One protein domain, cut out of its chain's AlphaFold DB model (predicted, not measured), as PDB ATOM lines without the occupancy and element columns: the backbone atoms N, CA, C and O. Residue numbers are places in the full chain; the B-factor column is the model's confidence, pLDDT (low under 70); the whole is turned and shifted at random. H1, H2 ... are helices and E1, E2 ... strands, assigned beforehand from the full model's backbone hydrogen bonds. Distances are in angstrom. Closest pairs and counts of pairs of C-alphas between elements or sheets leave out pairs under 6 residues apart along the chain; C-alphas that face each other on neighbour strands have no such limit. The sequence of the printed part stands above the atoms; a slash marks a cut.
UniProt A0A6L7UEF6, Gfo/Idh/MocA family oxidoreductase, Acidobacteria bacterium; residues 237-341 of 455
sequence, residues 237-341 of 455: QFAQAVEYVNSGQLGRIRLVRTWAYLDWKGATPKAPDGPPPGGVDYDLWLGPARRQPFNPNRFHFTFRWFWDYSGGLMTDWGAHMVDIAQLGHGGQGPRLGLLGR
ATOM      1  N   GLN A 237     183.724 192.845 190.240       95.12
ATOM      2  CA  GLN A 237     183.421 192.645 191.658       95.12
ATOM      3  C   GLN A 237     184.678 192.518 192.536       95.12
ATOM      4  O   GLN A 237     184.665 192.895 193.707       95.12
ATOM      5  N   PHE A 238     185.784 192.015 191.979       94.38
ATOM      6  CA  PHE A 238     187.066 191.946 192.678       94.38
ATOM      7  C   PHE A 238     187.827 193.271 192.602       94.38
ATOM      8  O   PHE A 238     188.443 193.657 193.592       94.38
ATOM      9  N   ALA A 239     187.734 194.002 191.485       92.50
ATOM     10  CA  ALA A 239     188.269 195.360 191.382       92.50
ATOM     11  C   ALA A 239     187.603 196.302 192.405       92.50
ATOM     12  O   ALA A 239     188.302 196.930 193.197       92.50
ATOM     13  N   GLN A 240     186.268 196.296 192.478       94.94
ATOM     14  CA  GLN A 240     185.476 197.052 193.459       94.94
ATOM     15  C   GLN A 240     185.816 196.666 194.908       94.94
ATOM     16  O   GLN A 240     185.977 197.535 195.762       94.94
ATOM     17  N   ALA A 241     185.982 195.370 195.205       93.44
ATOM     18  CA  ALA A 241     186.385 194.924 196.539       93.44
ATOM     19  C   ALA A 241     187.800 195.408 196.917       93.44
ATOM     20  O   ALA A 241     188.027 195.837 198.048       93.44
ATOM     21  N   VAL A 242     188.749 195.375 195.975       92.31
ATOM     22  CA  VAL A 242     190.116 195.892 196.163       92.31
ATOM     23  C   VAL A 242     190.111 197.411 196.350       92.31
ATOM     24  O   VAL A 242     190.809 197.917 197.229       92.31
ATOM     25  N   GLU A 243     189.317 198.147 195.575       93.06
ATOM     26  CA  GLU A 243     189.130 199.593 195.725       93.06
ATOM     27  C   GLU A 243     188.542 199.941 197.100       93.06
ATOM     28  O   GLU A 243     189.110 200.761 197.823       93.06
ATOM     29  N   TYR A 244     187.480 199.250 197.524       94.50
ATOM     30  CA  TYR A 244     186.858 199.469 198.830       94.50
ATOM     31  C   TYR A 244     187.828 199.208 199.994       94.50
ATOM     32  O   TYR A 244     187.907 200.020 200.919       94.50
ATOM     33  N   VAL A 245     188.638 198.142 199.932       91.75
ATOM     34  CA  VAL A 245     189.694 197.880 200.931       91.75
ATOM     35  C   VAL A 245     190.752 198.992 200.936       91.75
ATOM     36  O   VAL A 245     191.140 199.457 202.009       91.75
ATOM     37  N   ASN A 246     191.187 199.460 199.763       89.88
ATOM     38  CA  ASN A 246     192.187 200.526 199.643       89.88
ATOM     39  C   ASN A 246     191.648 201.924 200.012       89.88
ATOM     40  O   ASN A 246     192.436 202.782 200.406       89.88
ATOM     41  N   SER A 247     190.329 202.148 199.961       93.88
ATOM     42  CA  SER A 247     189.687 203.422 200.340       93.88
ATOM     43  C   SER A 247     189.860 203.800 201.820       93.88
ATOM     44  O   SER A 247     189.607 204.938 202.209       93.88
ATOM     45  N   GLY A 248     190.272 202.849 202.667       91.25
ATOM     46  CA  GLY A 248     190.471 203.058 204.101       91.25
ATOM     47  C   GLY A 248     189.194 203.014 204.948       91.25
ATOM     48  O   GLY A 248     189.299 203.083 206.170       91.25
ATOM     49  N   GLN A 249     188.010 202.828 204.347       94.69
ATOM     50  CA  GLN A 249     186.723 202.725 205.062       94.69
ATOM     51  C   GLN A 249     186.674 201.555 206.064       94.69
ATOM     52  O   GLN A 249     186.084 201.678 207.133       94.69
ATOM     53  N   LEU A 250     187.374 200.451 205.775       92.69
ATOM     54  CA  LEU A 250     187.561 199.321 206.700       92.69
ATOM     55  C   LEU A 250     188.581 199.592 207.828       92.69
ATOM     56  O   LEU A 250     188.870 198.711 208.642       92.69
ATOM     57  N   GLY A 251     189.178 200.785 207.871       92.94
ATOM     58  CA  GLY A 251     190.227 201.144 208.817       92.94
ATOM     59  C   GLY A 251     191.487 200.283 208.677       92.94
ATOM     60  O   GLY A 251     191.890 199.861 207.591       92.94
ATOM     61  N   ARG A 252     192.167 200.027 209.801       89.56
ATOM     62  CA  ARG A 252     193.413 199.246 209.814       89.56
ATOM     63  C   ARG A 252     193.125 197.743 209.792       89.56
ATOM     64  O   ARG A 252     193.006 197.132 210.856       89.56
ATOM     65  N   ILE A 253     193.143 197.150 208.598       87.62
ATOM     66  CA  ILE A 253     193.101 195.692 208.391       87.62
ATOM     67  C   ILE A 253     194.104 194.981 209.321       87.62
ATOM     68  O   ILE A 253     195.291 195.324 209.366       87.62
ATOM     69  N   ARG A 254     193.620 193.995 210.088       86.19
ATOM     70  CA  ARG A 254     194.425 193.178 211.024       86.19
ATOM     71  C   ARG A 254     194.577 191.722 210.595       86.19
ATOM     72  O   ARG A 254     195.567 191.092 210.949       86.19
ATOM     73  N   LEU A 255     193.592 191.203 209.872       85.94
ATOM     74  CA  LEU A 255     193.484 189.810 209.465       85.94
ATOM     75  C   LEU A 255     192.800 189.763 208.099       85.94
ATOM     76  O   LEU A 255     191.803 190.448 207.888       85.94
ATOM     77  N   VAL A 256     193.316 188.926 207.204       85.75
ATOM     78  CA  VAL A 256     192.644 188.523 205.966       85.75
ATOM     79  C   VAL A 256     192.568 187.002 205.990       85.75
ATOM     80  O   VAL A 256     193.541 186.339 206.355       85.75
ATOM     81  N   ARG A 257     191.410 186.438 205.645       87.75
ATOM     82  CA  ARG A 257     191.200 184.989 205.534       87.75
ATOM     83  C   ARG A 257     190.709 184.677 204.131       87.75
ATOM     84  O   ARG A 257     189.890 185.408 203.590       87.75
ATOM     85  N   THR A 258     191.217 183.592 203.565       87.44
ATOM     86  CA  THR A 258     190.865 183.116 202.228       87.44
ATOM     87  C   THR A 258     190.740 181.603 202.256       87.44
ATOM     88  O   THR A 258     191.415 180.932 203.040       87.44
ATOM     89  N   TRP A 259     189.844 181.066 201.437       86.31
ATOM     90  CA  TRP A 259     189.632 179.633 201.282       86.31
ATOM     91  C   TRP A 259     189.035 179.363 199.901       86.31
ATOM     92  O   TRP A 259     188.275 180.175 199.379       86.31
ATOM     93  N   ALA A 260     189.369 178.212 199.322       83.31
ATOM     94  CA  ALA A 260     188.655 177.645 198.187       83.31
ATOM     95  C   ALA A 260     187.944 176.387 198.696       83.31
ATOM     96  O   ALA A 260     188.604 175.404 199.026       83.31
ATOM     97  N   TYR A 261     186.617 176.444 198.817       81.19
ATOM     98  CA  TYR A 261     185.796 175.282 199.152       81.19
ATOM     99  C   TYR A 261     185.213 174.727 197.852       81.19
ATOM    100  O   TYR A 261     184.506 175.442 197.145       81.19
ATOM    101  N   LEU A 262     185.603 173.501 197.493       80.06
ATOM    102  CA  LEU A 262     185.345 172.892 196.188       80.06
ATOM    103  C   LEU A 262     185.163 171.379 196.361       80.06
ATOM    104  O   LEU A 262     186.137 170.637 196.463       80.06
ATOM    105  N   ASP A 263     183.911 170.938 196.392       81.06
ATOM    106  CA  ASP A 263     183.465 169.546 196.546       81.06
ATOM    107  C   ASP A 263     182.983 168.907 195.227       81.06
ATOM    108  O   ASP A 263     182.835 167.690 195.137       81.06
ATOM    109  N   TRP A 264     182.836 169.708 194.167       83.62
ATOM    110  CA  TRP A 264     182.365 169.301 192.835       83.62
ATOM    111  C   TRP A 264     183.161 168.170 192.151       83.62
ATOM    112  O   TRP A 264     182.664 167.579 191.191       83.62
ATOM    113  N   LYS A 265     184.389 167.859 192.596       79.44
ATOM    114  CA  LYS A 265     185.193 166.747 192.060       79.44
ATOM    115  C   LYS A 265     185.270 165.602 193.069       79.44
ATOM    116  O   LYS A 265     186.054 165.648 194.014       79.44
ATOM    117  N   GLY A 266     184.499 164.548 192.806       81.62
ATOM    118  CA  GLY A 266     184.568 163.292 193.552       81.62
ATOM    119  C   GLY A 266     185.898 162.540 193.390       81.62
ATOM    120  O   GLY A 266     186.799 162.940 192.646       81.62
ATOM    121  N   ALA A 267     186.009 161.407 194.088       83.94
ATOM    122  CA  ALA A 267     187.179 160.537 194.015       83.94
ATOM    123  C   ALA A 267     187.437 160.066 192.572       83.94
ATOM    124  O   ALA A 267     186.541 159.567 191.895       83.94
ATOM    125  N   THR A 268     188.678 160.203 192.104       86.19
ATOM    126  CA  THR A 268     189.095 159.674 190.797       86.19
ATOM    127  C   THR A 268     189.287 158.153 190.918       86.19
ATOM    128  O   THR A 268     190.071 157.735 191.776       86.19
ATOM    129  N   PRO A 269     188.592 157.313 190.120       89.75
ATOM    130  CA  PRO A 269     188.750 155.858 190.171       89.75
ATOM    131  C   PRO A 269     190.200 155.434 189.929       89.75
ATOM    132  O   PRO A 269     190.912 156.065 189.150       89.75
ATOM    133  N   LYS A 270     190.665 154.359 190.573       91.38
ATOM    134  CA  LYS A 270     192.016 153.834 190.325       91.38
ATOM    135  C   LYS A 270     192.061 153.146 188.958       91.38
ATOM    136  O   LYS A 270     191.340 152.177 188.750       91.38
ATOM    137  N   ALA A 271     192.939 153.617 188.079       93.88
ATOM    138  CA  ALA A 271     193.294 152.955 186.829       93.88
ATOM    139  C   ALA A 271     194.712 152.361 186.939       93.88
ATOM    140  O   ALA A 271     195.563 152.978 187.594       93.88
ATOM    141  N   PRO A 272     194.984 151.195 186.323       96.06
ATOM    142  CA  PRO A 272     196.343 150.689 186.171       96.06
ATOM    143  C   PRO A 272     197.151 151.573 185.209       96.06
ATOM    144  O   PRO A 272     196.596 152.388 184.467       96.06
ATOM    145  N   ASP A 273     198.466 151.385 185.221       97.69
ATOM    146  CA  ASP A 273     199.350 151.926 184.190       97.69
ATOM    147  C   ASP A 273     199.151 151.161 182.865       97.69
ATOM    148  O   ASP A 273     198.703 150.011 182.858       97.69
ATOM    149  N   GLY A 274     199.481 151.784 181.734       96.31
ATOM    150  CA  GLY A 274     199.297 151.200 180.402       96.31
ATOM    151  C   GLY A 274     200.035 151.977 179.306       96.31
ATOM    152  O   GLY A 274     200.814 152.876 179.620       96.31
ATOM    153  N   PRO A 275     199.822 151.652 178.019       96.88
ATOM    154  CA  PRO A 275     200.339 152.459 176.917       96.88
ATOM    155  C   PRO A 275     199.600 153.810 176.824       96.88
ATOM    156  O   PRO A 275     198.414 153.876 177.160       96.88
ATOM    157  N   PRO A 276     200.256 154.885 176.346       96.75
ATOM    158  CA  PRO A 276     199.562 156.118 175.987       96.75
ATOM    159  C   PRO A 276     198.621 155.894 174.783       96.75
ATOM    160  O   PRO A 276     198.848 154.972 173.994       96.75
ATOM    161  N   PRO A 277     197.577 156.726 174.603       95.62
ATOM    162  CA  PRO A 277     196.694 156.642 173.443       95.62
ATOM    163  C   PRO A 277     197.434 156.886 172.119       95.62
ATOM    164  O   PRO A 277     198.415 157.630 172.062       95.62
ATOM    165  N   GLY A 278     196.923 156.306 171.029       97.19
ATOM    166  CA  GLY A 278     197.384 156.650 169.683       97.19
ATOM    167  C   GLY A 278     197.179 158.144 169.400       97.19
ATOM    168  O   GLY A 278     196.135 158.691 169.743       97.19
ATOM    169  N   GLY A 279     198.179 158.795 168.803       96.50
ATOM    170  CA  GLY A 279     198.186 160.249 168.583       96.50
ATOM    171  C   GLY A 279     198.792 161.081 169.725       96.50
ATOM    172  O   GLY A 279     198.913 162.293 169.571       96.50
ATOM    173  N   VAL A 280     199.216 160.458 170.836       98.25
ATOM    174  CA  VAL A 280     199.820 161.151 171.990       98.25
ATOM    175  C   VAL A 280     201.338 160.948 172.053       98.25
ATOM    176  O   VAL A 280     201.817 159.829 172.243       98.25
ATOM    177  N   ASP A 281     202.105 162.038 171.999       97.94
ATOM    178  CA  ASP A 281     203.525 162.044 172.376       97.94
ATOM    179  C   ASP A 281     203.670 162.194 173.902       97.94
ATOM    180  O   ASP A 281     203.641 163.295 174.460       97.94
ATOM    181  N   TYR A 282     203.784 161.063 174.603       97.69
ATOM    182  CA  TYR A 282     203.844 161.062 176.066       97.69
ATOM    183  C   TYR A 282     205.219 161.438 176.642       97.69
ATOM    184  O   TYR A 282     205.275 162.002 177.735       97.69
ATOM    185  N   ASP A 283     206.321 161.190 175.924       97.12
ATOM    186  CA  ASP A 283     207.652 161.639 176.360       97.12
ATOM    187  C   ASP A 283     207.735 163.177 176.299       97.12
ATOM    188  O   ASP A 283     208.223 163.805 177.243       97.12
ATOM    189  N   LEU A 284     207.170 163.806 175.256       97.25
ATOM    190  CA  LEU A 284     207.044 165.264 175.177       97.25
ATOM    191  C   LEU A 284     205.976 165.816 176.139       97.25
ATOM    192  O   LEU A 284     206.131 166.925 176.648       97.25
ATOM    193  N   TRP A 285     204.932 165.051 176.478       97.75
ATOM    194  CA  TRP A 285     204.009 165.437 177.553       97.75
ATOM    195  C   TRP A 285     204.708 165.497 178.923       97.75
ATOM    196  O   TRP A 285     204.546 166.477 179.657       97.75
ATOM    197  N   LEU A 286     205.512 164.481 179.262       97.12
ATOM    198  CA  LEU A 286     206.309 164.433 180.494       97.12
ATOM    199  C   LEU A 286     207.348 165.564 180.530       97.12
ATOM    200  O   LEU A 286     207.384 166.340 181.487       97.12
ATOM    201  N   GLY A 287     208.167 165.688 179.483       95.12
ATOM    202  CA  GLY A 287     209.130 166.775 179.332       95.12
ATOM    203  C   GLY A 287     210.114 166.893 180.509       95.12
ATOM    204  O   GLY A 287     210.889 165.966 180.740       95.12
ATOM    205  N   PRO A 288     210.128 168.020 181.254       92.75
ATOM    206  CA  PRO A 288     211.006 168.203 182.414       92.75
ATOM    207  C   PRO A 288     210.564 167.437 183.671       92.75
ATOM    208  O   PRO A 288     211.309 167.413 184.653       92.75
ATOM    209  N   ALA A 289     209.357 166.861 183.689       95.06
ATOM    210  CA  ALA A 289     208.872 166.101 184.832       95.06
ATOM    211  C   ALA A 289     209.664 164.795 185.013       95.06
ATOM    212  O   ALA A 289     210.295 164.269 184.094       95.06
ATOM    213  N   ARG A 290     209.595 164.220 186.218       93.31
ATOM    214  CA  ARG A 290     210.124 162.874 186.461       93.31
ATOM    215  C   ARG A 290     209.446 161.887 185.504       93.31
ATOM    216  O   ARG A 290     208.222 161.865 185.417       93.31
ATOM    217  N   ARG A 291     210.230 161.017 184.853       95.69
ATOM    218  CA  ARG A 291     209.686 159.898 184.067       95.69
ATOM    219  C   ARG A 291     208.801 159.003 184.939       95.69
ATOM    220  O   ARG A 291     209.233 158.522 185.987       95.69
ATOM    221  N   GLN A 292     207.578 158.791 184.475       95.94
ATOM    222  CA  GLN A 292     206.550 157.938 185.067       95.94
ATOM    223  C   GLN A 292     205.960 157.066 183.943       95.94
ATOM    224  O   GLN A 292     205.977 157.500 182.788       95.94
ATOM    225  N   PRO A 293     205.433 155.864 184.231       96.31
ATOM    226  CA  PRO A 293     204.625 155.135 183.257       96.31
ATOM    227  C   PRO A 293     203.355 155.931 182.916       96.31
ATOM    228  O   PRO A 293     202.856 156.703 183.744       96.31
ATOM    229  N   PHE A 294     202.816 155.744 181.706       97.62
ATOM    230  CA  PHE A 294     201.535 156.354 181.360       97.62
ATOM    231  C   PHE A 294     200.420 155.747 182.217       97.62
ATOM    232  O   PHE A 294     200.287 154.531 182.352       97.62
ATOM    233  N   ASN A 295     199.589 156.625 182.769       96.88
ATOM    234  CA  ASN A 295     198.380 156.276 183.497       96.88
ATOM    235  C   ASN A 295     197.321 157.334 183.157       96.88
ATOM    236  O   ASN A 295     197.631 158.527 183.261       96.88
ATOM    237  N   PRO A 296     196.077 156.970 182.800       95.44
ATOM    238  CA  PRO A 296     195.061 157.957 182.439       95.44
ATOM    239  C   PRO A 296     194.753 158.929 183.591       95.44
ATOM    240  O   PRO A 296     194.502 160.108 183.348       95.44
ATOM    241  N   ASN A 297     194.891 158.503 184.853       94.75
ATOM    242  CA  ASN A 297     194.742 159.400 186.002       94.75
ATOM    243  C   ASN A 297     195.857 160.451 186.078       94.75
ATOM    244  O   ASN A 297     195.625 161.543 186.586       94.75
ATOM    245  N   ARG A 298     197.052 160.180 185.547       94.38
ATOM    246  CA  ARG A 298     198.143 161.164 185.489       94.38
ATOM    247  C   ARG A 298     197.945 162.219 184.393       94.38
ATOM    248  O   ARG A 298     198.676 163.200 184.400       94.38
ATOM    249  N   PHE A 299     196.982 162.049 183.484       94.00
ATOM    250  CA  PHE A 299     196.865 162.808 182.232       94.00
ATOM    251  C   PHE A 299     195.791 163.927 182.273       94.00
ATOM    252  O   PHE A 299     195.106 164.126 183.280       94.00
ATOM    253  N   HIS A 300     195.673 164.695 181.179       91.50
ATOM    254  CA  HIS A 300     194.681 165.754 180.883       91.50
ATOM    255  C   HIS A 300     194.228 166.707 182.010       91.50
ATOM    256  O   HIS A 300     194.646 167.860 182.031       91.50
ATOM    257  N   PHE A 301     193.306 166.290 182.888       90.81
ATOM    258  CA  PHE A 301     192.759 167.127 183.971       90.81
ATOM    259  C   PHE A 301     193.127 166.623 185.378       90.81
ATOM    260  O   PHE A 301     193.019 167.345 186.371       90.81
ATOM    261  N   THR A 302     193.559 165.373 185.496       92.50
ATOM    262  CA  THR A 302     193.897 164.741 186.776       92.50
ATOM    263  C   THR A 302     195.389 164.801 187.096       92.50
ATOM    264  O   THR A 302     195.730 164.626 188.263       92.50
ATOM    265  N   PHE A 303     196.248 165.230 186.149       94.00
ATOM    266  CA  PHE A 303     197.652 165.603 186.416       94.00
ATOM    267  C   PHE A 303     197.802 166.541 187.622       94.00
ATOM    268  O   PHE A 303     198.781 166.453 188.359       94.00
ATOM    269  N   ARG A 304     196.794 167.399 187.864       92.88
ATOM    270  CA  ARG A 304     196.753 168.360 188.975       92.88
ATOM    271  C   ARG A 304     196.975 167.719 190.347       92.88
ATOM    272  O   ARG A 304     197.425 168.395 191.263       92.88
ATOM    273  N   TRP A 305     196.673 166.429 190.499       91.56
ATOM    274  CA  TRP A 305     196.787 165.686 191.758       91.56
ATOM    275  C   TRP A 305     198.141 164.980 191.958       91.56
ATOM    276  O   TRP A 305     198.299 164.246 192.932       91.56
ATOM    277  N   PHE A 306     199.120 165.206 191.076       93.50
ATOM    278  CA  PHE A 306     200.435 164.564 191.122       93.50
ATOM    279  C   PHE A 306     201.549 165.610 191.220       93.50
ATOM    280  O   PHE A 306     201.701 166.453 190.338       93.50
ATOM    281  N   TRP A 307     202.374 165.504 192.267       92.81
ATOM    282  CA  TRP A 307     203.493 166.419 192.540       92.81
ATOM    283  C   TRP A 307     204.586 166.435 191.461       92.81
ATOM    284  O   TRP A 307     205.394 167.357 191.441       92.81
ATOM    285  N   ASP A 308     204.599 165.451 190.555       93.81
ATOM    286  CA  ASP A 308     205.446 165.466 189.356       93.81
ATOM    287  C   ASP A 308     205.052 166.598 188.373       93.81
ATOM    288  O   ASP A 308     205.887 167.018 187.576       93.81
ATOM    289  N   TYR A 309     203.796 167.078 188.418       95.12
ATOM    290  CA  TYR A 309     203.183 167.941 187.391       95.12
ATOM    291  C   TYR A 309     202.455 169.187 187.930       95.12
ATOM    292  O   TYR A 309     202.146 170.089 187.154       95.12
ATOM    293  N   SER A 310     202.084 169.222 189.217       94.69
ATOM    294  CA  SER A 310     201.258 170.287 189.816       94.69
ATOM    295  C   SER A 310     201.307 170.274 191.350       94.69
ATOM    296  O   SER A 310     201.601 169.251 191.966       94.69
ATOM    297  N   GLY A 311     200.969 171.400 191.986       91.06
ATOM    298  CA  GLY A 311     200.881 171.550 193.446       91.06
ATOM    299  C   GLY A 311     199.481 171.343 194.046       91.06
ATOM    300  O   GLY A 311     199.201 171.817 195.152       91.06
ATOM    301  N   GLY A 312     198.575 170.671 193.329       90.00
ATOM    302  CA  GLY A 312     197.232 170.364 193.816       90.00
ATOM    303  C   GLY A 312     196.279 171.560 193.862       90.00
ATOM    304  O   GLY A 312     196.496 172.610 193.258       90.00
ATOM    305  N   LEU A 313     195.186 171.407 194.616       87.94
ATOM    306  CA  LEU A 313     194.126 172.421 194.710       87.94
ATOM    307  C   LEU A 313     194.633 173.763 195.277       87.94
ATOM    308  O   LEU A 313     194.070 174.818 194.984       87.94
ATOM    309  N   MET A 314     195.726 173.734 196.049       87.00
ATOM    310  CA  MET A 314     196.379 174.929 196.587       87.00
ATOM    311  C   MET A 314     197.027 175.785 195.489       87.00
ATOM    312  O   MET A 314     196.915 177.007 195.540       87.00
ATOM    313  N   THR A 315     197.651 175.182 194.472       88.38
ATOM    314  CA  THR A 315     198.201 175.938 193.333       88.38
ATOM    315  C   THR A 315     197.160 176.205 192.247       88.38
ATOM    316  O   THR A 315     197.230 177.240 191.597       88.38
ATOM    317  N   ASP A 316     196.165 175.331 192.073       88.81
ATOM    318  CA  ASP A 316     195.107 175.525 191.071       88.81
ATOM    319  C   ASP A 316     194.089 176.613 191.478       88.81
ATOM    320  O   ASP A 316     193.862 177.569 190.734       88.81
ATOM    321  N   TRP A 317     193.496 176.510 192.671       89.81
ATOM    322  CA  TRP A 317     192.459 177.440 193.152       89.81
ATOM    323  C   TRP A 317     192.897 178.294 194.340       89.81
ATOM    324  O   TRP A 317     192.511 179.461 194.422       89.81
ATOM    325  N   GLY A 318     193.746 177.767 195.229       89.44
ATOM    326  CA  GLY A 318     194.327 178.558 196.318       89.44
ATOM    327  C   GLY A 318     195.109 179.772 195.802       89.44
ATOM    328  O   GLY A 318     195.002 180.849 196.384       89.44
ATOM    329  N   ALA A 319     195.789 179.643 194.657       89.44
ATOM    330  CA  ALA A 319     196.492 180.738 193.992       89.44
ATOM    331  C   ALA A 319     195.584 181.941 193.679       89.44
ATOM    332  O   ALA A 319     195.968 183.065 193.979       89.44
ATOM    333  N   HIS A 320     194.372 181.722 193.148       90.81
ATOM    334  CA  HIS A 320     193.406 182.800 192.894       90.81
ATOM    335  C   HIS A 320     193.026 183.535 194.189       90.81
ATOM    336  O   HIS A 320     193.151 184.754 194.284       90.81
ATOM    337  N   MET A 321     192.627 182.780 195.217       90.12
ATOM    338  CA  MET A 321     192.136 183.357 196.471       90.12
ATOM    339  C   MET A 321     193.242 184.107 197.232       90.12
ATOM    340  O   MET A 321     193.009 185.190 197.768       90.12
ATOM    341  N   VAL A 322     194.462 183.561 197.249       89.19
ATOM    342  CA  VAL A 322     195.644 184.188 197.864       89.19
ATOM    343  C   VAL A 322     196.110 185.421 197.081       89.19
ATOM    344  O   VAL A 322     196.566 186.385 197.696       89.19
ATOM    345  N   ASP A 323     195.985 185.421 195.751       90.38
ATOM    346  CA  ASP A 323     196.353 186.559 194.907       90.38
ATOM    347  C   ASP A 323     195.475 187.787 195.174       90.38
ATOM    348  O   ASP A 323     196.005 188.866 195.437       90.38
ATOM    349  N   ILE A 324     194.149 187.620 195.214       91.12
ATOM    350  CA  ILE A 324     193.219 188.721 195.506       91.12
ATOM    351  C   ILE A 324     193.445 189.301 196.909       91.12
ATOM    352  O   ILE A 324     193.423 190.521 197.078       91.12
ATOM    353  N   ALA A 325     193.752 188.467 197.906       89.56
ATOM    354  CA  ALA A 325     194.122 188.952 199.238       89.56
ATOM    355  C   ALA A 325     195.437 189.753 199.254       89.56
ATOM    356  O   ALA A 325     195.564 190.694 200.037       89.56
ATOM    357  N   GLN A 326     196.407 189.423 198.393       88.25
ATOM    358  CA  GLN A 326     197.623 190.228 198.228       88.25
ATOM    359  C   GLN A 326     197.352 191.519 197.448       88.25
ATOM    360  O   GLN A 326     197.878 192.569 197.817       88.25
ATOM    361  N   LEU A 327     196.506 191.478 196.414       89.00
ATOM    362  CA  LEU A 327     196.118 192.651 195.625       89.00
ATOM    363  C   LEU A 327     195.377 193.686 196.487       89.00
ATOM    364  O   LEU A 327     195.768 194.853 196.507       89.00
ATOM    365  N   GLY A 328     194.403 193.242 197.290       88.69
ATOM    366  CA  GLY A 328     193.716 194.066 198.292       88.69
ATOM    367  C   GLY A 328     194.620 194.575 199.423       88.69
ATOM    368  O   GLY A 328     194.252 195.504 200.128       88.69
ATOM    369  N   HIS A 329     195.829 194.025 199.581       84.12
ATOM    370  CA  HIS A 329     196.859 194.533 200.494       84.12
ATOM    371  C   HIS A 329     197.945 195.352 199.761       84.12
ATOM    372  O   HIS A 329     199.135 195.294 200.088       84.12
ATOM    373  N   GLY A 330     197.543 196.099 198.726       77.81
ATOM    374  CA  GLY A 330     198.430 196.957 197.934       77.81
ATOM    375  C   GLY A 330     199.517 196.187 197.174       77.81
ATOM    376  O   GLY A 330     200.640 196.675 197.039       77.81
ATOM    377  N   GLY A 331     199.228 194.947 196.765       71.31
ATOM    378  CA  GLY A 331     200.161 194.064 196.056       71.31
ATOM    379  C   GLY A 331     201.383 193.621 196.872       71.31
ATOM    380  O   GLY A 331     202.318 193.046 196.310       71.31
ATOM    381  N   GLN A 332     201.431 193.890 198.183       68.50
ATOM    382  CA  GLN A 332     202.580 193.514 199.003       68.50
ATOM    383  C   GLN A 332     202.496 192.044 199.409       68.50
ATOM    384  O   GLN A 332     201.759 191.680 200.325       68.50
ATOM    385  N   GLY A 333     203.321 191.215 198.765       66.62
ATOM    386  CA  GLY A 333     203.523 189.828 199.177       66.62
ATOM    387  C   GLY A 333     203.911 189.710 200.661       66.62
ATOM    388  O   GLY A 333     204.519 190.633 201.223       66.62
ATOM    389  N   PRO A 334     203.553 188.590 201.318       67.75
ATOM    390  CA  PRO A 334     203.710 188.427 202.758       67.75
ATOM    391  C   PRO A 334     205.162 188.638 203.189       67.75
ATOM    392  O   PRO A 334     206.083 188.085 202.598       67.75
ATOM    393  N   ARG A 335     205.365 189.420 204.258       67.88
ATOM    394  CA  ARG A 335     206.687 189.647 204.884       67.88
ATOM    395  C   ARG A 335     207.102 188.495 205.809       67.88
ATOM    396  O   ARG A 335     208.264 188.388 206.199       67.88
ATOM    397  N   LEU A 336     206.139 187.648 206.168       61.09
ATOM    398  CA  LEU A 336     206.282 186.534 207.091       61.09
ATOM    399  C   LEU A 336     205.372 185.388 206.645       61.09
ATOM    400  O   LEU A 336     204.182 185.604 206.424       61.09
ATOM    401  N   GLY A 337     205.928 184.187 206.531       64.94
ATOM    402  CA  GLY A 337     205.174 182.938 206.503       64.94
ATOM    403  C   GLY A 337     205.319 182.204 207.836       64.94
ATOM    404  O   GLY A 337     206.328 182.352 208.524       64.94
ATOM    405  N   LEU A 338     204.326 181.389 208.187       62.12
ATOM    406  CA  LEU A 338     204.389 180.454 209.310       62.12
ATOM    407  C   LEU A 338     204.087 179.050 208.787       62.12
ATOM    408  O   LEU A 338     203.032 178.828 208.195       62.12
ATOM    409  N   LEU A 339     205.010 178.111 208.999       57.94
ATOM    410  CA  LEU A 339     204.828 176.699 208.659       57.94
ATOM    411  C   LEU A 339     204.853 175.880 209.953       57.94
ATOM    412  O   LEU A 339     205.911 175.614 210.530       57.94
ATOM    413  N   GLY A 340     203.663 175.554 210.463       72.69
ATOM    414  CA  GLY A 340     203.508 175.071 211.835       72.69
ATOM    415  C   GLY A 340     204.021 176.117 212.831       72.69
ATOM    416  O   GLY A 340     203.590 177.265 212.804       72.69
ATOM    417  N   ARG A 341     204.979 175.736 213.686       68.62
ATOM    418  CA  ARG A 341     205.650 176.652 214.631       68.62
ATOM    419  C   ARG A 341     206.902 177.349 214.063       68.62
ATOM    420  O   ARG A 341     207.587 178.034 214.816       68.62
TER     421      ARG A 341
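AT A GLANCE: This is residues 237 to 341 of the 455 residues of the protein "Gfo/Idh/MocA family oxidoreductase" of Acidobacteria bacterium (UniProt A0A6L7UEF6). With little regular structure, this is a rod: H3 runs along its length, H1 lies by one end, and loops with short H2 form the other. Unnamed residues 247 to 281 run between these ends; residues 335 to 341, with E1, stick out. Of the 105 printed residues, 35 are in named elements, in the order H1, H2, H3, E1; the class is mostly helix, with 31 of these 35 in helices. It is only just extended, close to loose: radius of gyration of the C-alphas 19.7 A, spans 59 by 29 by 27 A.

HOW THE PARTS SIT: H1, residues 237 to 246, only just touches H3, residues 312 to 327, with 3 pairs of C-alphas within 8 A, at residues 324 to 327 of H3 alone; the closest C-alphas, of Val 242 and Leu 327, are 6.8 A apart. They run the same way at a steep tilt of 47 degrees. H3 has a kink of 45 degrees near residue 319. H2, residues 282 to 286, is apart from both. E1, residues 336 to 339, pairs with no named strand. Every O i to N i+4 pair is within hydrogen-bond range in H1 and H2, 10 of 12 in H3.

IN THESE COORDINATES: H1, 14.2 A long, begins at C-alpha 237 (183.421, 192.645, 191.658). H3, 22.4 A long, ends at C-alpha 327 (196.118, 192.651, 195.625).

THE WHOLE: The printed part has no cut. The links H1 to H2 and H2 to H3 are long. Residues 332 to 339 and 341 have pLDDT under 70.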